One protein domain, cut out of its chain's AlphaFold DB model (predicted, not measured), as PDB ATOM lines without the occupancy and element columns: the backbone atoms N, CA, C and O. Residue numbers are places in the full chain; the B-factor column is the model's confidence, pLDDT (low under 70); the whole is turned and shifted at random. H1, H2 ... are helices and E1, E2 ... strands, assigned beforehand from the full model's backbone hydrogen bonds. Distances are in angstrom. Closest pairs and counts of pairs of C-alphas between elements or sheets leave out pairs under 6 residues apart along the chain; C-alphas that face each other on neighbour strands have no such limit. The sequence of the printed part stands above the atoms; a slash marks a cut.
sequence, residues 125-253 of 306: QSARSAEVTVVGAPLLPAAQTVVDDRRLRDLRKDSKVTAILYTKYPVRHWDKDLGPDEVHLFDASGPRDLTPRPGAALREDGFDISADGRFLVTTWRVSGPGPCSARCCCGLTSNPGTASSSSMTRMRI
ATOM      1  N   GLN A 125     -45.422 -65.742 155.254       96.94
ATOM      2  CA  GLN A 125     -44.865 -66.196 156.525       96.94
ATOM      3  C   GLN A 125     -46.004 -66.388 157.526       96.94
ATOM      4  O   GLN A 125     -47.010 -65.678 157.471       96.94
ATOM      5  N   SER A 126     -45.835 -67.315 158.462       96.81
ATOM      6  CA  SER A 126     -46.801 -67.555 159.536       96.81
ATOM      7  C   SER A 126     -46.096 -67.589 160.888       96.81
ATOM      8  O   SER A 126     -44.931 -67.981 160.989       96.81
ATOM      9  N   ALA A 127     -46.788 -67.132 161.927       96.75
ATOM     10  CA  ALA A 127     -46.295 -67.179 163.290       96.75
ATOM     11  C   ALA A 127     -46.282 -68.627 163.792       96.75
ATOM     12  O   ALA A 127     -47.223 -69.392 163.596       96.75
ATOM     13  N   ARG A 128     -45.203 -69.006 164.481       95.50
ATOM     14  CA  ARG A 128     -44.985 -70.394 164.907       95.50
ATOM     15  C   ARG A 128     -45.982 -70.879 165.967       95.50
ATOM     16  O   ARG A 128     -46.243 -72.071 166.043       95.50
ATOM     17  N   SER A 129     -46.479 -69.990 166.823       95.31
ATOM     18  CA  SER A 129     -47.316 -70.335 167.980       95.31
ATOM     19  C   SER A 129     -48.583 -69.481 168.077       95.31
ATOM     20  O   SER A 129     -49.116 -69.300 169.171       95.31
ATOM     21  N   ALA A 130     -49.021 -68.888 166.967       94.81
ATOM     22  CA  ALA A 130     -50.238 -68.089 166.886       94.81
ATOM     23  C   ALA A 130     -50.851 -68.201 165.487       94.81
ATOM     24  O   ALA A 130     -50.130 -68.357 164.503       94.81
ATOM     25  N   GLU A 131     -52.169 -68.051 165.388       94.06
ATOM     26  CA  GLU A 131     -52.898 -68.013 164.115       94.06
ATOM     27  C   GLU A 131     -52.716 -66.646 163.427       94.06
ATOM     28  O   GLU A 131     -53.642 -65.854 163.273       94.06
ATOM     29  N   VAL A 132     -51.474 -66.321 163.066       95.56
ATOM     30  CA  VAL A 132     -51.107 -65.076 162.380       95.56
ATOM     31  C   VAL A 132     -50.340 -65.431 161.123       95.56
ATOM     32  O   VAL A 132     -49.250 -65.989 161.190       95.56
ATOM     33  N   THR A 133     -50.887 -65.064 159.970       96.94
ATOM     34  CA  THR A 133     -50.239 -65.251 158.671       96.94
ATOM     35  C   THR A 133     -50.130 -63.907 157.977       96.94
ATOM     36  O   THR A 133     -51.113 -63.178 157.875       96.94
ATOM     37  N   VAL A 134     -48.937 -63.580 157.490       97.50
ATOM     38  CA  VAL A 134     -48.679 -62.349 156.744       97.50
ATOM     39  C   VAL A 134     -48.219 -62.700 155.340       97.50
ATOM     40  O   VAL A 134     -47.390 -63.589 155.143       97.50
ATOM     41  N   VAL A 135     -48.746 -61.978 154.357       97.50
ATOM     42  CA  VAL A 135     -48.387 -62.128 152.948       97.50
ATOM     43  C   VAL A 135     -47.799 -60.844 152.385       97.50
ATOM     44  O   VAL A 135     -48.207 -59.749 152.762       97.50
ATOM     45  N   GLY A 136     -46.864 -60.972 151.447       96.88
ATOM     46  CA  GLY A 136     -46.423 -59.867 150.602       96.88
ATOM     47  C   GLY A 136     -47.240 -59.830 149.314       96.88
ATOM     48  O   GLY A 136     -47.267 -60.828 148.591       96.88
ATOM     49  N   ALA A 137     -47.870 -58.704 148.989       96.19
ATOM     50  CA  ALA A 137     -48.647 -58.539 147.758       96.19
ATOM     51  C   ALA A 137     -48.396 -57.162 147.114       96.19
ATOM     52  O   ALA A 137     -48.329 -56.161 147.835       96.19
ATOM     53  N   PRO A 138     -48.254 -57.083 145.777       95.50
ATOM     54  CA  PRO A 138     -48.017 -55.830 145.086       95.50
ATOM     55  C   PRO A 138     -49.316 -55.064 144.809       95.50
ATOM     56  O   PRO A 138     -50.257 -55.597 144.215       95.50
ATOM     57  N   LEU A 139     -49.334 -53.780 145.165       96.06
ATOM     58  CA  LEU A 139     -50.397 -52.830 144.835       96.06
ATOM     59  C   LEU A 139     -49.867 -51.754 143.885       96.06
ATOM     60  O   LEU A 139     -48.706 -51.350 143.956       96.06
ATOM     61  N   LEU A 140     -50.724 -51.247 143.001       95.25
ATOM     62  CA  LEU A 140     -50.413 -50.053 142.223       95.25
ATOM     63  C   LEU A 140     -50.285 -48.827 143.151       95.25
ATOM     64  O   LEU A 140     -51.103 -48.680 144.057       95.25
ATOM     65  N   PRO A 141     -49.365 -47.875 142.891       92.75
ATOM     66  CA  PRO A 141     -49.096 -46.747 143.798       92.75
ATOM     67  C   PRO A 141     -50.307 -45.863 144.119       92.75
ATOM     68  O   PRO A 141     -50.357 -45.199 145.154       92.75
ATOM     69  N   ALA A 142     -51.282 -45.809 143.207       92.56
ATOM     70  CA  ALA A 142     -52.506 -45.033 143.380       92.56
ATOM     71  C   ALA A 142     -53.599 -45.784 144.165       92.56
ATOM     72  O   ALA A 142     -54.589 -45.167 144.561       92.56
ATOM     73  N   ALA A 143     -53.446 -47.089 144.403       95.00
ATOM     74  CA  ALA A 143     -54.395 -47.876 145.175       95.00
ATOM     75  C   ALA A 143     -54.272 -47.542 146.667       95.00
ATOM     76  O   ALA A 143     -53.171 -47.500 147.213       95.00
ATOM     77  N   GLN A 144     -55.396 -47.290 147.341       90.56
ATOM     78  CA  GLN A 144     -55.432 -47.195 148.808       90.56
ATOM     79  C   GLN A 144     -55.973 -48.483 149.446       90.56
ATOM     80  O   GLN A 144     -55.784 -48.708 150.638       90.56
ATOM     81  N   THR A 145     -56.642 -49.326 148.657       92.69
ATOM     82  CA  THR A 145     -57.245 -50.589 149.086       92.69
ATOM     83  C   THR A 145     -57.042 -51.676 148.028       92.69
ATOM     84  O   THR A 145     -56.740 -51.393 146.870       92.69
ATOM     85  N   VAL A 146     -57.281 -52.935 148.405       93.50
ATOM     86  CA  VAL A 146     -57.273 -54.077 147.470       93.50
ATOM     87  C   VAL A 146     -58.347 -53.928 146.381       93.50
ATOM     88  O   VAL A 146     -58.150 -54.343 145.239       93.50
ATOM     89  N   VAL A 147     -59.480 -53.299 146.711       94.38
ATOM     90  CA  VAL A 147     -60.559 -53.018 145.750       94.38
ATOM     91  C   VAL A 147     -60.116 -51.963 144.733       94.38
ATOM     92  O   VAL A 147     -60.338 -52.139 143.534       94.38
ATOM     93  N   ASP A 148     -59.435 -50.906 145.188       95.25
ATOM     94  CA  ASP A 148     -58.863 -49.895 144.292       95.25
ATOM     95  C   ASP A 148     -57.810 -50.491 143.363       95.25
ATOM     96  O   ASP A 148     -57.789 -50.156 142.180       95.25
ATOM     97  N   ASP A 149     -56.957 -51.380 143.877       96.12
ATOM     98  CA  ASP A 149     -55.924 -52.042 143.081       96.12
ATOM     99  C   ASP A 149     -56.533 -52.847 141.930       96.12
ATOM    100  O   ASP A 149     -56.119 -52.684 140.782       96.12
ATOM    101  N   ARG A 150     -57.584 -53.630 142.208       96.12
ATOM    102  CA  ARG A 150     -58.336 -54.351 141.170       96.12
ATOM    103  C   ARG A 150     -58.861 -53.396 140.103       96.12
ATOM    104  O   ARG A 150     -58.517 -53.541 138.935       96.12
ATOM    105  N   ARG A 151     -59.604 -52.364 140.517       97.31
ATOM    106  CA  ARG A 151     -60.179 -51.363 139.605       97.31
ATOM    107  C   ARG A 151     -59.111 -50.686 138.740       97.31
ATOM    108  O   ARG A 151     -59.339 -50.442 137.559       97.31
ATOM    109  N   LEU A 152     -57.959 -50.342 139.315       96.31
ATOM    110  CA  LEU A 152     -56.868 -49.682 138.595       96.31
ATOM    111  C   LEU A 152     -56.167 -50.623 137.609       96.31
ATOM    112  O   LEU A 152     -55.786 -50.180 136.523       96.31
ATOM    113  N   ARG A 153     -55.998 -51.902 137.957       95.00
ATOM    114  CA  ARG A 153     -55.455 -52.922 137.049       95.00
ATOM    115  C   ARG A 153     -56.407 -53.184 135.883       95.00
ATOM    116  O   ARG A 153     -55.947 -53.169 134.743       95.00
ATOM    117  N   ASP A 154     -57.704 -53.309 136.157       95.31
ATOM    118  CA  ASP A 154     -58.743 -53.462 135.135       95.31
ATOM    119  C   ASP A 154     -58.740 -52.255 134.186       95.31
ATOM    120  O   ASP A 154     -58.583 -52.412 132.978       95.31
ATOM    121  N   LEU A 155     -58.731 -51.031 134.729       96.31
ATOM    122  CA  LEU A 155     -58.658 -49.806 133.929       96.31
ATOM    123  C   LEU A 155     -57.407 -49.755 133.036       96.31
ATOM    124  O   LEU A 155     -57.489 -49.332 131.881       96.31
ATOM    125  N   ARG A 156     -56.242 -50.181 133.548       94.31
ATOM    126  CA  ARG A 156     -55.007 -50.271 132.750       94.31
ATOM    127  C   ARG A 156     -55.123 -51.322 131.645       94.31
ATOM    128  O   ARG A 156     -54.678 -51.043 130.532       94.31
ATOM    129  N   LYS A 157     -55.710 -52.492 131.928       93.38
ATOM    130  CA  LYS A 157     -55.928 -53.575 130.951       93.38
ATOM    131  C   LYS A 157     -56.901 -53.149 129.849       93.38
ATOM    132  O   LYS A 157     -56.613 -53.372 128.669       93.38
ATOM    133  N   ASP A 158     -57.994 -52.488 130.212       95.94
ATOM    134  CA  ASP A 158     -59.019 -52.005 129.283       95.94
ATOM    135  C   ASP A 158     -58.489 -50.871 128.407       95.94
ATOM    136  O   ASP A 158     -58.662 -50.878 127.189       95.94
ATOM    137  N   SER A 159     -57.733 -49.951 129.009       96.75
ATOM    138  CA  SER A 159     -57.099 -48.831 128.304       96.75
ATOM    139  C   SER A 159     -55.815 -49.227 127.559       96.75
ATOM    140  O   SER A 159     -55.157 -48.361 126.987       96.75
ATOM    141  N   LYS A 160     -55.418 -50.509 127.595       94.81
ATOM    142  CA  LYS A 160     -54.179 -51.040 126.987       94.81
ATOM    143  C   LYS A 160     -52.913 -50.285 127.415       94.81
ATOM    144  O   LYS A 160     -51.956 -50.149 126.655       94.81
ATOM    145  N   VAL A 161     -52.888 -49.802 128.657       94.06
ATOM    146  CA  VAL A 161     -51.762 -49.041 129.207       94.06
ATOM    147  C   VAL A 161     -50.695 -50.001 129.723       94.06
ATOM    148  O   VAL A 161     -50.754 -50.489 130.853       94.06
ATOM    149  N   THR A 162     -49.672 -50.217 128.902       89.38
ATOM    150  CA  THR A 162     -48.458 -50.958 129.276       89.38
ATOM    151  C   THR A 162     -47.313 -50.040 129.708       89.38
ATOM    152  O   THR A 162     -46.366 -50.504 130.334       89.38
ATOM    153  N   ALA A 163     -47.410 -48.732 129.441       89.88
ATOM    154  CA  ALA A 163     -46.366 -47.768 129.776       89.88
ATOM    155  C   ALA A 163     -46.085 -47.715 131.291       89.88
ATOM    156  O   ALA A 163     -47.006 -47.754 132.125       89.88
ATOM    157  N   ILE A 164     -44.801 -47.585 131.630       89.00
ATOM    158  CA  ILE A 164     -44.293 -47.438 132.995       89.00
ATOM    159  C   ILE A 164     -43.519 -46.123 133.067       89.00
ATOM    160  O   ILE A 164     -42.626 -45.871 132.260       89.00
ATOM    161  N   LEU A 165     -43.873 -45.273 134.032       87.81
ATOM    162  CA  LEU A 165     -43.157 -44.029 134.295       87.81
ATOM    163  C   LEU A 165     -42.144 -44.245 135.419       87.81
ATOM    164  O   LEU A 165     -42.517 -44.414 136.580       87.81
ATOM    165  N   TYR A 166     -40.860 -44.152 135.086       86.19
ATOM    166  CA  TYR A 166     -39.784 -44.205 136.066       86.19
ATOM    167  C   TYR A 166     -39.384 -42.807 136.522       86.19
ATOM    168  O   TYR A 166     -38.910 -41.992 135.736       86.19
ATOM    169  N   THR A 167     -39.535 -42.542 137.817       82.94
ATOM    170  CA  THR A 167     -39.075 -41.289 138.443       82.94
ATOM    171  C   THR A 167     -37.898 -41.495 139.395       82.94
ATOM    172  O   THR A 167     -37.302 -40.524 139.858       82.94
ATOM    173  N   LYS A 168     -37.560 -42.753 139.716       78.38
ATOM    174  CA  LYS A 168     -36.518 -43.138 140.678       78.38
ATOM    175  C   LYS A 168     -35.847 -44.448 140.261       78.38
ATOM    176  O   LYS A 168     -36.460 -45.276 139.598       78.38
ATOM    177  N   TYR A 169     -34.602 -44.632 140.698       78.12
ATOM    178  CA  TYR A 169     -33.868 -45.895 140.593       78.12
ATOM    179  C   TYR A 169     -34.284 -46.869 141.722       78.12
ATOM    180  O   TYR A 169     -34.556 -46.399 142.835       78.12
ATOM    181  N   PRO A 170     -34.278 -48.203 141.505       83.31
ATOM    182  CA  PRO A 170     -33.985 -48.922 140.257       83.31
ATOM    183  C   PRO A 170     -35.174 -48.995 139.295       83.31
ATOM    184  O   PRO A 170     -36.321 -49.044 139.730       83.31
ATOM    185  N   VAL A 171     -34.870 -49.044 137.994       86.50
ATOM    186  CA  VAL A 171     -35.866 -49.170 136.907       86.50
ATOM    187  C   VAL A 171     -35.981 -50.591 136.349       86.50
ATOM    188  O   VAL A 171     -37.003 -50.946 135.784       86.50
ATOM    189  N   ARG A 172     -34.946 -51.418 136.526       88.12
ATOM    190  CA  ARG A 172     -34.857 -52.778 135.985       88.12
ATOM    191  C   ARG A 172     -34.219 -53.705 137.014       88.12
ATOM    192  O   ARG A 172     -33.340 -53.272 137.765       88.12
ATOM    193  N   HIS A 173     -34.644 -54.961 137.034       80.81
ATOM    194  CA  HIS A 173     -33.991 -56.056 137.738       80.81
ATOM    195  C   HIS A 173     -33.524 -57.082 136.710       80.81
ATOM    196  O   HIS A 173     -34.346 -57.724 136.063       80.81
ATOM    197  N   TRP A 174     -32.204 -57.220 136.561       85.75
ATOM    198  CA  TRP A 174     -31.585 -58.101 135.572       85.75
ATOM    199  C   TRP A 174     -32.177 -57.897 134.165       85.75
ATOM    200  O   TRP A 174     -31.949 -56.861 133.538       85.75
ATOM    201  N   ASP A 175     -32.963 -58.856 133.690       85.31
ATOM    202  CA  ASP A 175     -33.577 -58.913 132.374       85.31
ATOM    203  C   ASP A 175     -34.978 -58.281 132.322       85.31
ATOM    204  O   ASP A 175     -35.474 -58.059 131.218       85.31
ATOM    205  N   LYS A 176     -35.582 -57.892 133.453       82.56
ATOM    206  CA  LYS A 176     -36.979 -57.421 133.520       82.56
ATOM    207  C   LYS A 176     -37.126 -56.007 134.058       82.56
ATOM    208  O   LYS A 176     -36.524 -55.632 135.065       82.56
ATOM    209  N   ASP A 177     -37.967 -55.233 133.389       88.56
ATOM    210  CA  ASP A 177     -38.386 -53.911 133.839       88.56
ATOM    211  C   ASP A 177     -39.189 -54.012 135.139       88.56
ATOM    212  O   ASP A 177     -40.021 -54.905 135.311       88.56
ATOM    213  N   LEU A 178     -38.911 -53.110 136.081       87.62
ATOM    214  CA  LEU A 178     -39.614 -53.091 137.356       87.62
ATOM    215  C   LEU A 178     -40.971 -52.419 137.178       87.62
ATOM    216  O   LEU A 178     -41.063 -51.255 136.798       87.62
ATOM    217  N   GLY A 179     -42.028 -53.154 137.508       88.00
ATOM    218  CA  GLY A 179     -43.384 -52.634 137.491       88.00
ATOM    219  C   GLY A 179     -43.556 -51.385 138.368       88.00
ATOM    220  O   GLY A 179     -42.758 -51.108 139.276       88.00
ATOM    221  N   PRO A 180     -44.618 -50.602 138.112       90.69
ATOM    222  CA  PRO A 180     -44.966 -49.469 138.960       90.69
ATOM    223  C   PRO A 180     -45.417 -49.906 140.357       90.69
ATOM    224  O   PRO A 180     -45.564 -49.057 141.224       90.69
ATOM    225  N   ASP A 181     -45.680 -51.190 140.567       92.88
ATOM    226  CA  ASP A 181     -46.231 -51.744 141.786       92.88
ATOM    227  C   ASP A 181     -45.264 -51.707 142.979       92.88
ATOM    228  O   ASP A 181     -44.038 -51.841 142.882       92.88
ATOM    229  N   GLU A 182     -45.867 -51.501 144.141       93.56
ATOM    230  CA  GLU A 182     -45.221 -51.421 145.441       93.56
ATOM    231  C   GLU A 182     -45.614 -52.670 146.226       93.56
ATOM    232  O   GLU A 182     -46.780 -53.049 146.228       93.56
ATOM    233  N   VAL A 183     -44.657 -53.346 146.864       95.00
ATOM    234  CA  VAL A 183     -44.949 -54.533 147.685       95.00
ATOM    235  C   VAL A 183     -45.407 -54.073 149.060       95.00
ATOM    236  O   VAL A 183     -44.683 -53.334 149.721       95.00
ATOM    237  N   HIS A 184     -46.576 -54.540 149.490       95.62
ATOM    238  CA  HIS A 184     -47.135 -54.319 150.821       95.62
ATOM    239  C   HIS A 184     -47.210 -55.641 151.589       95.62
ATOM    240  O   HIS A 184     -47.322 -56.709 150.985       95.62
ATOM    241  N   LEU A 185     -47.182 -55.565 152.918       96.25
ATOM    242  CA  LEU A 185     -47.433 -56.690 153.814       96.25
ATOM    243  C   LEU A 185     -48.883 -56.644 154.306       96.25
ATOM    244  O   LEU A 185     -49.322 -55.616 154.814       96.25
ATOM    245  N   PHE A 186     -49.605 -57.758 154.202       95.56
ATOM    246  CA  PHE A 186     -50.996 -57.889 154.638       95.56
ATOM    247  C   PHE A 186     -51.161 -59.009 155.655       95.56
ATOM    248  O   PHE A 186     -50.554 -60.063 155.504       95.56
ATOM    249  N   ASP A 187     -52.041 -58.812 156.631       94.62
ATOM    250  CA  ASP A 187     -52.597 -59.910 157.431       94.62
ATOM    251  C   ASP A 187     -53.549 -60.753 156.566       94.62
ATOM    252  O   ASP A 187     -54.501 -60.219 156.005       94.62
ATOM    253  N   ALA A 188     -53.303 -62.056 156.437       92.56
ATOM    254  CA  ALA A 188     -54.062 -62.929 155.543       92.56
ATOM    255  C   ALA A 188     -55.490 -63.252 156.029       92.56
ATOM    256  O   ALA A 188     -56.326 -63.604 155.199       92.56
ATOM    257  N   SER A 189     -55.783 -63.132 157.332       86.69
ATOM    258  CA  SER A 189     -57.096 -63.473 157.922       86.69
ATOM    259  C   SER A 189     -58.207 -62.487 157.531       86.69
ATOM    260  O   SER A 189     -59.371 -62.847 157.366       86.69
ATOM    261  N   GLY A 190     -57.824 -61.233 157.314       82.69
ATOM    262  CA  GLY A 190     -58.643 -60.182 156.736       82.69
ATOM    263  C   GLY A 190     -57.681 -59.144 156.176       82.69
ATOM    264  O   GLY A 190     -57.085 -58.449 156.997       82.69
ATOM    265  N   PRO A 191     -57.495 -59.053 154.837       78.81
ATOM    266  CA  PRO A 191     -56.349 -58.423 154.169       78.81
ATOM    267  C   PRO A 191     -56.180 -56.949 154.534       78.81
ATOM    268  O   PRO A 191     -56.546 -56.035 153.794       78.81
ATOM    269  N   ARG A 192     -55.594 -56.721 155.706       90.50
ATOM    270  CA  ARG A 192     -55.296 -55.422 156.284       90.50
ATOM    271  C   ARG A 192     -53.854 -55.095 155.965       90.50
ATOM    272  O   ARG A 192     -52.954 -55.831 156.357       90.50
ATOM    273  N   ASP A 193     -53.652 -53.961 155.309       93.25
ATOM    274  CA  ASP A 193     -52.320 -53.454 154.999       93.25
ATOM    275  C   ASP A 193     -51.576 -53.065 156.287       93.25
ATOM    276  O   ASP A 193     -52.019 -52.211 157.067       93.25
ATOM    277  N   LEU A 194     -50.443 -53.721 156.526       93.38
ATOM    278  CA  LEU A 194     -49.549 -53.487 157.656       93.38
ATOM    279  C   LEU A 194     -48.482 -52.434 157.334       93.38
ATOM    280  O   LEU A 194     -47.847 -51.906 158.250       93.38
ATOM    281  N   THR A 195     -48.291 -52.114 156.055       93.06
ATOM    282  CA  THR A 195     -47.237 -51.237 155.536       93.06
ATOM    283  C   THR A 195     -47.817 -50.223 154.549       93.06
ATOM    284  O   THR A 195     -47.442 -50.235 153.378       93.06
ATOM    285  N   PRO A 196     -48.713 -49.318 154.983       87.62
ATOM    286  CA  PRO A 196     -49.304 -48.346 154.077       87.62
ATOM    287  C   PRO A 196     -48.224 -47.451 153.458       87.62
ATOM    288  O   PRO A 196     -47.421 -46.843 154.169       87.62
ATOM    289  N   ARG A 197     -48.253 -47.332 152.124       87.88
ATOM    290  CA  ARG A 197     -47.326 -46.528 151.299       87.88
ATOM    291  C   ARG A 197     -45.851 -46.927 151.473       87.88
ATOM    292  O   ARG A 197     -45.029 -46.092 151.871       87.88
ATOM    293  N   PRO A 198     -45.489 -48.183 151.171       91.00
ATOM    294  CA  PRO A 198     -44.124 -48.652 151.322       91.00
ATOM    295  C   PRO A 198     -43.199 -48.094 150.236       91.00
ATOM    296  O   PRO A 198     -41.980 -48.077 150.425       91.00
ATOM    297  N   GLY A 199     -43.723 -47.595 149.109       89.19
ATOM    298  CA  GLY A 199     -42.871 -47.215 147.994       89.19
ATOM    299  C   GLY A 199     -42.086 -48.427 147.492       89.19
ATOM    300  O   GLY A 199     -42.529 -49.572 147.528       89.19
ATOM    301  N   ALA A 200     -40.832 -48.189 147.120       88.44
ATOM    302  CA  ALA A 200     -39.897 -49.257 146.772       88.44
ATOM    303  C   ALA A 200     -39.209 -49.905 147.995       88.44
ATOM    304  O   ALA A 200     -38.230 -50.631 147.817       88.44
ATOM    305  N   ALA A 201     -39.641 -49.613 149.230       91.00
ATOM    306  CA  ALA A 201     -38.870 -49.957 150.426       91.00
ATOM    307  C   ALA A 201     -38.790 -51.458 150.722       91.00
ATOM    308  O   ALA A 201     -37.796 -51.887 151.300       91.00
ATOM    309  N   LEU A 202     -39.818 -52.216 150.331       92.38
ATOM    310  CA  LEU A 202     -39.949 -53.660 150.571       92.38
ATOM    311  C   LEU A 202     -39.586 -54.510 149.346       92.38
ATOM    312  O   LEU A 202     -39.734 -55.729 149.347       92.38
ATOM    313  N   ARG A 203     -39.121 -53.880 148.265       88.06
ATOM    314  CA  ARG A 203     -38.769 -54.582 147.031       88.06
ATOM    315  C   ARG A 203     -37.523 -55.439 147.245       88.06
ATOM    316  O   ARG A 203     -36.476 -54.885 147.571       88.06
ATOM    317  N   GLU A 204     -37.595 -56.738 146.959       82.94
ATOM    318  CA  GLU A 204     -36.498 -57.704 147.199       82.94
ATOM    319  C   GLU A 204     -36.068 -57.785 148.676       82.94
ATOM    320  O   GLU A 204     -34.916 -58.100 148.979       82.94
ATOM    321  N   ASP A 205     -36.942 -57.408 149.609       84.00
ATOM    322  CA  ASP A 205     -36.661 -57.453 151.039       84.00
ATOM    323  C   ASP A 205     -37.590 -58.473 151.708       84.00
ATOM    324  O   ASP A 205     -38.789 -58.531 151.442       84.00
ATOM    325  N   GLY A 206     -37.013 -59.314 152.565       85.12
ATOM    326  CA  GLY A 206     -37.761 -60.291 153.348       85.12
ATOM    327  C   GLY A 206     -38.354 -59.687 154.619       85.12
ATOM    328  O   GLY A 206     -37.995 -58.589 155.066       85.12
ATOM    329  N   PHE A 207     -39.239 -60.450 155.244       94.88
ATOM    330  CA  PHE A 207     -39.714 -60.189 156.592       94.88
ATOM    331  C   PHE A 207     -39.823 -61.498 157.370       94.88
ATOM    332  O   PHE A 207     -39.882 -62.578 156.781       94.88
ATOM    333  N   ASP A 208     -39.830 -61.371 158.690       94.69
ATOM    334  CA  ASP A 208     -40.015 -62.472 159.626       94.69
ATOM    335  C   ASP A 208     -41.001 -62.053 160.721       94.69
ATOM    336  O   ASP A 208     -41.118 -60.863 161.035       94.69
ATOM    337  N   ILE A 209     -41.722 -63.018 161.282       95.31
ATOM    338  CA  ILE A 209     -42.774 -62.801 162.278       95.31
ATOM    339  C   ILE A 209     -42.316 -63.412 163.600       95.31
ATOM    340  O   ILE A 209     -41.769 -64.513 163.642       95.31
ATOM    341  N   SER A 210     -42.550 -62.714 164.710       95.56
ATOM    342  CA  SER A 210     -42.327 -63.279 166.036       95.56
ATOM    343  C   SER A 210     -43.149 -64.556 166.224       95.56
ATOM    344  O   SER A 210     -44.250 -64.684 165.691       95.56
ATOM    345  N   ALA A 211     -42.639 -65.509 167.010       94.69
ATOM    346  CA  ALA A 211     -43.325 -66.785 167.226       94.69
ATOM    347  C   ALA A 211     -44.777 -66.600 167.709       94.69
ATOM    348  O   ALA A 211     -45.668 -67.311 167.259       94.69
ATOM    349  N   ASP A 212     -45.015 -65.594 168.553       94.38
ATOM    350  CA  ASP A 212     -46.326 -65.230 169.098       94.38
ATOM    351  C   ASP A 212     -47.173 -64.317 168.188       94.38
ATOM    352  O   ASP A 212     -48.250 -63.888 168.597       94.38
ATOM    353  N   GLY A 213     -46.691 -63.964 166.992       93.69
ATOM    354  CA  GLY A 213     -47.408 -63.139 166.015       93.69
ATOM    355  C   GLY A 213     -47.574 -61.660 166.386       93.69
ATOM    356  O   GLY A 213     -48.241 -60.916 165.667       93.69
ATOM    357  N   ARG A 214     -46.992 -61.197 167.502       92.81
ATOM    358  CA  ARG A 214     -47.193 -59.827 168.017       92.81
ATOM    359  C   ARG A 214     -46.411 -58.757 167.266       92.81
ATOM    360  O   ARG A 214     -46.783 -57.579 167.285       92.81
ATOM    361  N   PHE A 215     -45.299 -59.129 166.644       92.38
ATOM    362  CA  PHE A 215     -44.530 -58.209 165.826       92.38
ATOM    363  C   PHE A 215     -43.910 -58.916 164.631       92.38
ATOM    364  O   PHE A 215     -43.658 -60.115 164.653       92.38
ATOM    365  N   LEU A 216     -43.617 -58.142 163.598       94.75
ATOM    366  CA  LEU A 216     -42.808 -58.589 162.478       94.75
ATOM    367  C   LEU A 216     -41.623 -57.649 162.287       94.75
ATOM    368  O   LEU A 216     -41.681 -56.463 162.635       94.75
ATOM    369  N   VAL A 217     -40.537 -58.188 161.749       94.75
ATOM    370  CA  VAL A 217     -39.330 -57.444 161.402       94.75
ATOM    371  C   VAL A 217     -39.139 -57.533 159.902       94.75
ATOM    372  O   VAL A 217     -39.177 -58.610 159.322       94.75
ATOM    373  N   THR A 218     -38.906 -56.393 159.266       94.69
ATOM    374  CA  THR A 218     -38.575 -56.329 157.844       94.69
ATOM    375  C   THR A 218     -37.415 -55.377 157.608       94.69
ATOM    376  O   THR A 218     -37.121 -54.496 158.429       94.69
ATOM    377  N   THR A 219     -36.736 -55.554 156.483       92.19
ATOM    378  CA  THR A 219     -35.740 -54.595 156.022       92.19
ATOM    379  C   THR A 219     -36.429 -53.511 155.208       92.19
ATOM    380  O   THR A 219     -37.226 -53.788 154.323       92.19
ATOM    381  N   TRP A 220     -36.116 -52.256 155.513       91.25
ATOM    382  CA  TRP A 220     -36.702 -51.098 154.856       91.25
ATOM    383  C   TRP A 220     -35.649 -50.340 154.065       91.25
ATOM    384  O   TRP A 220     -34.721 -49.755 154.644       91.25
ATOM    385  N   ARG A 221     -35.795 -50.318 152.740       89.88
ATOM    386  CA  ARG A 221     -34.917 -49.550 151.859       89.88
ATOM    387  C   ARG A 221     -35.336 -48.087 151.798       89.88
ATOM    388  O   ARG A 221     -36.490 -47.742 151.572       89.88
ATOM    389  N   VAL A 222     -34.360 -47.206 151.962       86.81
ATOM    390  CA  VAL A 222     -34.501 -45.761 151.800       86.81
ATOM    391  C   VAL A 222     -33.632 -45.343 150.624       86.81
ATOM    392  O   VAL A 222     -32.407 -45.463 150.677       86.81
ATOM    393  N   SER A 223     -34.265 -44.859 149.558       82.44
ATOM    394  CA  SER A 223     -33.554 -44.289 148.413       82.44
ATOM    395  C   SER A 223     -32.847 -42.994 148.818       82.44
ATOM    396  O   SER A 223     -33.436 -42.126 149.464       82.44
ATOM    397  N   GLY A 224     -31.580 -42.876 148.436       78.69
ATOM    398  CA  GLY A 224     -30.784 -41.659 148.514       78.69
ATOM    399  C   GLY A 224     -30.646 -40.983 147.143       78.69
ATOM    400  O   GLY A 224     -31.341 -41.348 146.195       78.69
ATOM    401  N   PRO A 225     -29.761 -39.980 147.022       78.75
ATOM    402  CA  PRO A 225     -29.453 -39.347 145.744       78.75
ATOM    403  C   PRO A 225     -28.817 -40.341 144.758       78.75
ATOM    404  O   PRO A 225     -27.916 -41.094 145.127       78.75
ATOM    405  N   GLY A 226     -29.248 -40.310 143.493       75.94
ATOM    406  CA  GLY A 226     -28.711 -41.191 142.450       75.94
ATOM    407  C   GLY A 226     -28.967 -42.681 142.745       75.94
ATOM    408  O   GLY A 226     -30.070 -43.027 143.166       75.94
ATOM    409  N   PRO A 227     -27.981 -43.578 142.534       80.00
ATOM    410  CA  PRO A 227     -28.127 -45.012 142.807       80.00
ATOM    411  C   PRO A 227     -27.925 -45.383 144.288       80.00
ATOM    412  O   PRO A 227     -27.965 -46.561 144.646       80.00
ATOM    413  N   CYS A 228     -27.680 -44.411 145.173       80.62
ATOM    414  CA  CYS A 228     -27.422 -44.683 146.582       80.62
ATOM    415  C   CYS A 228     -28.700 -45.123 147.305       80.62
ATOM    416  O   CYS A 228     -29.760 -44.520 147.153       80.62
ATOM    417  N   SER A 229     -28.590 -46.129 148.168       83.38
ATOM    418  CA  SER A 229     -29.665 -46.509 149.085       83.38
ATOM    419  C   SER A 229     -29.102 -46.924 150.439       83.38
ATOM    420  O   SER A 229     -27.961 -47.370 150.544       83.38
ATOM    421  N   ALA A 230     -29.906 -46.755 151.483       85.69
ATOM    422  CA  ALA A 230     -29.632 -47.284 152.812       85.69
ATOM    423  C   ALA A 230     -30.714 -48.298 153.181       85.69
ATOM    424  O   ALA A 230     -31.861 -48.163 152.757       85.69
ATOM    425  N   ARG A 231     -30.368 -49.296 153.994       87.94
ATOM    426  CA  ARG A 231     -31.332 -50.240 154.568       87.94
ATOM    427  C   ARG A 231     -31.375 -50.085 156.079       87.94
ATOM    428  O   ARG A 231     -30.353 -49.826 156.711       87.94
ATOM    429  N   CYS A 232     -32.562 -50.204 156.657       87.19
ATOM    430  CA  CYS A 232     -32.768 -50.194 158.102       87.19
ATOM    431  C   CYS A 232     -33.719 -51.324 158.484       87.19
ATOM    432  O   CYS A 232     -34.730 -51.515 157.817       87.19
ATOM    433  N   CYS A 233     -33.450 -52.026 159.582       86.44
ATOM    434  CA  CYS A 233     -34.418 -52.964 160.143       86.44
ATOM    435  C   CYS A 233     -35.572 -52.186 160.786       86.44
ATOM    436  O   CYS A 233     -35.355 -51.204 161.502       86.44
ATOM    437  N   CYS A 234     -36.802 -52.603 160.517       86.38
ATOM    438  CA  CYS A 234     -38.009 -51.967 161.019       86.38
ATOM    439  C   CYS A 234     -38.892 -53.009 161.697       86.38
ATOM    440  O   CYS A 234     -39.143 -54.066 161.126       86.38
ATOM    441  N   GLY A 235     -39.342 -52.692 162.913       86.38
ATOM    442  CA  GLY A 235     -40.306 -53.497 163.651       86.38
ATOM    443  C   GLY A 235     -41.709 -52.928 163.471       86.38
ATOM    444  O   GLY A 235     -41.933 -51.727 163.662       86.38
ATOM    445  N   LEU A 236     -42.648 -53.792 163.112       83.06
ATOM    446  CA  LEU A 236     -44.070 -53.489 163.035       83.06
ATOM    447  C   LEU A 236     -44.775 -54.295 164.118       83.06
ATOM    448  O   LEU A 236     -44.697 -55.518 164.132       83.06
ATOM    449  N   THR A 237     -45.431 -53.605 165.044       78.12
ATOM    450  CA  THR A 237     -46.205 -54.231 166.121       78.12
ATOM    451  C   THR A 237     -47.687 -54.120 165.801       78.12
ATOM    452  O   THR A 237     -48.172 -53.009 165.551       78.12
ATOM    453  N   SER A 238     -48.416 -55.230 165.846       59.66
ATOM    454  CA  SER A 238     -49.877 -55.207 165.872       59.66
ATOM    455  C   SER A 238     -50.305 -54.897 167.310       59.66
ATOM    456  O   SER A 238     -49.961 -55.616 168.243       59.66
ATOM    457  N   ASN A 239     -50.988 -53.771 167.536       49.00
ATOM    458  CA  ASN A 239     -51.519 -53.454 168.861       49.00
ATOM    459  C   ASN A 239     -52.993 -53.899 168.898       49.00
ATOM    460  O   ASN A 239     -53.809 -53.264 168.224       49.00
ATOM    461  N   PRO A 240     -53.363 -54.957 169.645       38.22
ATOM    462  CA  PRO A 240     -54.697 -55.567 169.568       38.22
ATOM    463  C   PRO A 240     -55.848 -54.697 170.119       38.22
ATOM    464  O   PRO A 240     -56.986 -55.146 170.151       38.22
ATOM    465  N   GLY A 241     -55.591 -53.450 170.535       33.78
ATOM    466  CA  GLY A 241     -56.590 -52.552 171.136       33.78
ATOM    467  C   GLY A 241     -56.942 -51.291 170.338       33.78
ATOM    468  O   GLY A 241     -57.775 -50.511 170.785       33.78
ATOM    469  N   THR A 242     -56.330 -51.049 169.175       33.16
ATOM    470  CA  THR A 242     -56.663 -49.884 168.338       33.16
ATOM    471  C   THR A 242     -56.843 -50.318 166.897       33.16
ATOM    472  O   THR A 242     -55.868 -50.423 166.146       33.16
ATOM    473  N   ALA A 243     -58.097 -50.530 166.496       29.28
ATOM    474  CA  ALA A 243     -58.463 -50.471 165.091       29.28
ATOM    475  C   ALA A 243     -57.896 -49.151 164.533       29.28
ATOM    476  O   ALA A 243     -58.254 -48.083 165.018       29.28
ATOM    477  N   SER A 244     -56.968 -49.230 163.574       30.78
ATOM    478  CA  SER A 244     -56.319 -48.100 162.875       30.78
ATOM    479  C   SER A 244     -54.912 -47.636 163.315       30.78
ATOM    480  O   SER A 244     -54.410 -46.676 162.736       30.78
ATOM    481  N   SER A 245     -54.180 -48.301 164.225       31.02
ATOM    482  CA  SER A 245     -52.759 -47.928 164.439       31.02
ATOM    483  C   SER A 245     -51.785 -49.106 164.334       31.02
ATOM    484  O   SER A 245     -51.615 -49.903 165.250       31.02
ATOM    485  N   SER A 246     -51.125 -49.222 163.176       41.09
ATOM    486  CA  SER A 246     -49.835 -49.913 163.081       41.09
ATOM    487  C   SER A 246     -48.759 -48.867 163.353       41.09
ATOM    488  O   SER A 246     -48.558 -47.959 162.550       41.09
ATOM    489  N   SER A 247     -48.095 -48.940 164.507       38.56
ATOM    490  CA  SER A 247     -46.966 -48.054 164.792       38.56
ATOM    491  C   SER A 247     -45.700 -48.673 164.219       38.56
ATOM    492  O   SER A 247     -45.159 -49.632 164.770       38.56
ATOM    493  N   MET A 248     -45.210 -48.117 163.113       43.56
ATOM    494  CA  MET A 248     -43.893 -48.463 162.600       43.56
ATOM    495  C   MET A 248     -42.836 -47.877 163.532       43.56
ATOM    496  O   MET A 248     -42.549 -46.678 163.514       43.56
ATOM    497  N   THR A 249     -42.247 -48.726 164.366       42.34
ATOM    498  CA  THR A 249     -41.134 -48.307 165.209       42.34
ATOM    499  C   THR A 249     -39.853 -48.627 164.461       42.34
ATOM    500  O   THR A 249     -39.481 -49.790 164.293       42.34
ATOM    501  N   ARG A 250     -39.140 -47.589 164.006       36.94
ATOM    502  CA  ARG A 250     -37.752 -47.765 163.565       36.94
ATOM    503  C   ARG A 250     -36.942 -48.267 164.752       36.94
ATOM    504  O   ARG A 250     -36.591 -47.488 165.640       36.94
ATOM    505  N   MET A 251     -36.625 -49.555 164.753       31.33
ATOM    506  CA  MET A 251     -35.635 -50.091 165.667       31.33
ATOM    507  C   MET A 251     -34.282 -49.576 165.174       31.33
ATOM    508  O   MET A 251     -33.793 -49.972 164.118       31.33
ATOM    509  N   ARG A 252     -33.700 -48.602 165.883       26.39
ATOM    510  CA  ARG A 252     -32.343 -48.132 165.588       26.39
ATOM    511  C   ARG A 252     -31.358 -49.222 165.999       26.39
ATOM    512  O   ARG A 252     -30.810 -49.182 167.095       26.39
ATOM    513  N   ILE A 253     -31.126 -50.182 165.114       27.97
ATOM    514  CA  ILE A 253     -29.921 -51.002 165.186       27.97
ATOM    515  C   ILE A 253     -28.778 -50.095 164.734       27.97
ATOM    516  O   ILE A 253     -28.841 -49.472 163.672       27.97
TER     517      ILE A 253
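This is residues 125 to 253 of the 306 residues of a protein of Mycobacterium xenopi 3993 (UniProt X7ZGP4). A short two-strand ribbon, E1 and E2, runs through the middle, with a twisted four-strand sheet, E3 to E6, to one side of it and the single helix H1 at the other side, toward an end of E1. Long links make much of the body: residues 159 to 181 loop back from the far end of H1 to E2, and residues 188 to 206 fold between E2 and the four-strand sheet, while residues 154 to 160 stick out. The printed part has 129 residues, with one named helix and six named strands in the order E1 H1 E2 E3 E4 E5 E6; the class is mixed, helices and strands, and under half of the residues are in named elements. Both sheets, E1 - E2 and E3 - E4 - E5 - E6, are antiparallel. The whole is compact, with a radius of gyration of the C-alphas of 16.0 A and spans of 44 by 35 by 25 A.

The printed part begins at Gln 125, and residues 125 to 126 pair antiparallel with residues 133 to 134 of E1. E1 is residues 133 to 139, from C-alpha 133 at (-50.239, -65.251, 158.671), and measures 18.6 A from first to last C-alpha. H1 is residues 146 to 158, 18.4 A long, ending at C-alpha 158 at (-59.019, -52.005, 129.283). After 23 residues comes E2, residues 182 to 187, 16.4 A. After 19 more comes E3, residues 207 to 209, 7.0 A. E4 is residues 215 to 223, 24.8 A, and E5, the longest strand with 10 residues, is residues 229 to 238, 27.7 A. E6, residues 246 to 249, measures 9.1 A and ends at C-alpha 249 at (-41.134, -48.307, 165.209).

E3, E4, E5 and E6 form a meander, each strand the antiparallel neighbour of the one before, with E3 and E6 as edge strands. From edge to edge the strands' lines turn by 69 degrees. E3 and E4 are a hairpin at 164 degrees between directions, with N 208 and O 217 2.9 A apart, within hydrogen-bond range. E4 and E5 are a hairpin at 153 degrees; N 220 and O 232 are 2.8 A apart, within range, and C-alphas 221 and 231 face each other at 4.5 A. E5 and E6 are a hairpin at 134 degrees, with N 249 and O 235 within range at 3.1 A. E1 and E2 are antiparallel neighbours at 152 degrees, with N 182 and O 139 within range at 2.8 A and N 135 and O 186 at 2.9 A. Beyond E2, residues 186 to 187 of E2 pair antiparallel with residues 192 to 193. E1 and E3 are near each other, with 6 pairs of C-alphas within 10 A, while E2 and E3 are apart. The closest C-alphas of E1 and H1 are those of Leu 139 and Asp 149, 5.9 A apart. H1 is not on the four-strand sheet. In H1 every O i to N i+4 pair is within hydrogen-bond range.

The two C-alphas farthest apart are those of Asp 158 and Ile 253, at 46.2 A. The printed part has no cut. The links H1 to E2 and E2 to E3 are long, E3 to E4 and E4 to E5 are tight, and E1 to H1 and E5 to E6 are short. Residues 154 to 160, of which 154 to 158 belong to H1, stand free. The mean pLDDT of the printed part is 83.9; residues 238 to 253 are under 70, and E6 has a mean of 41.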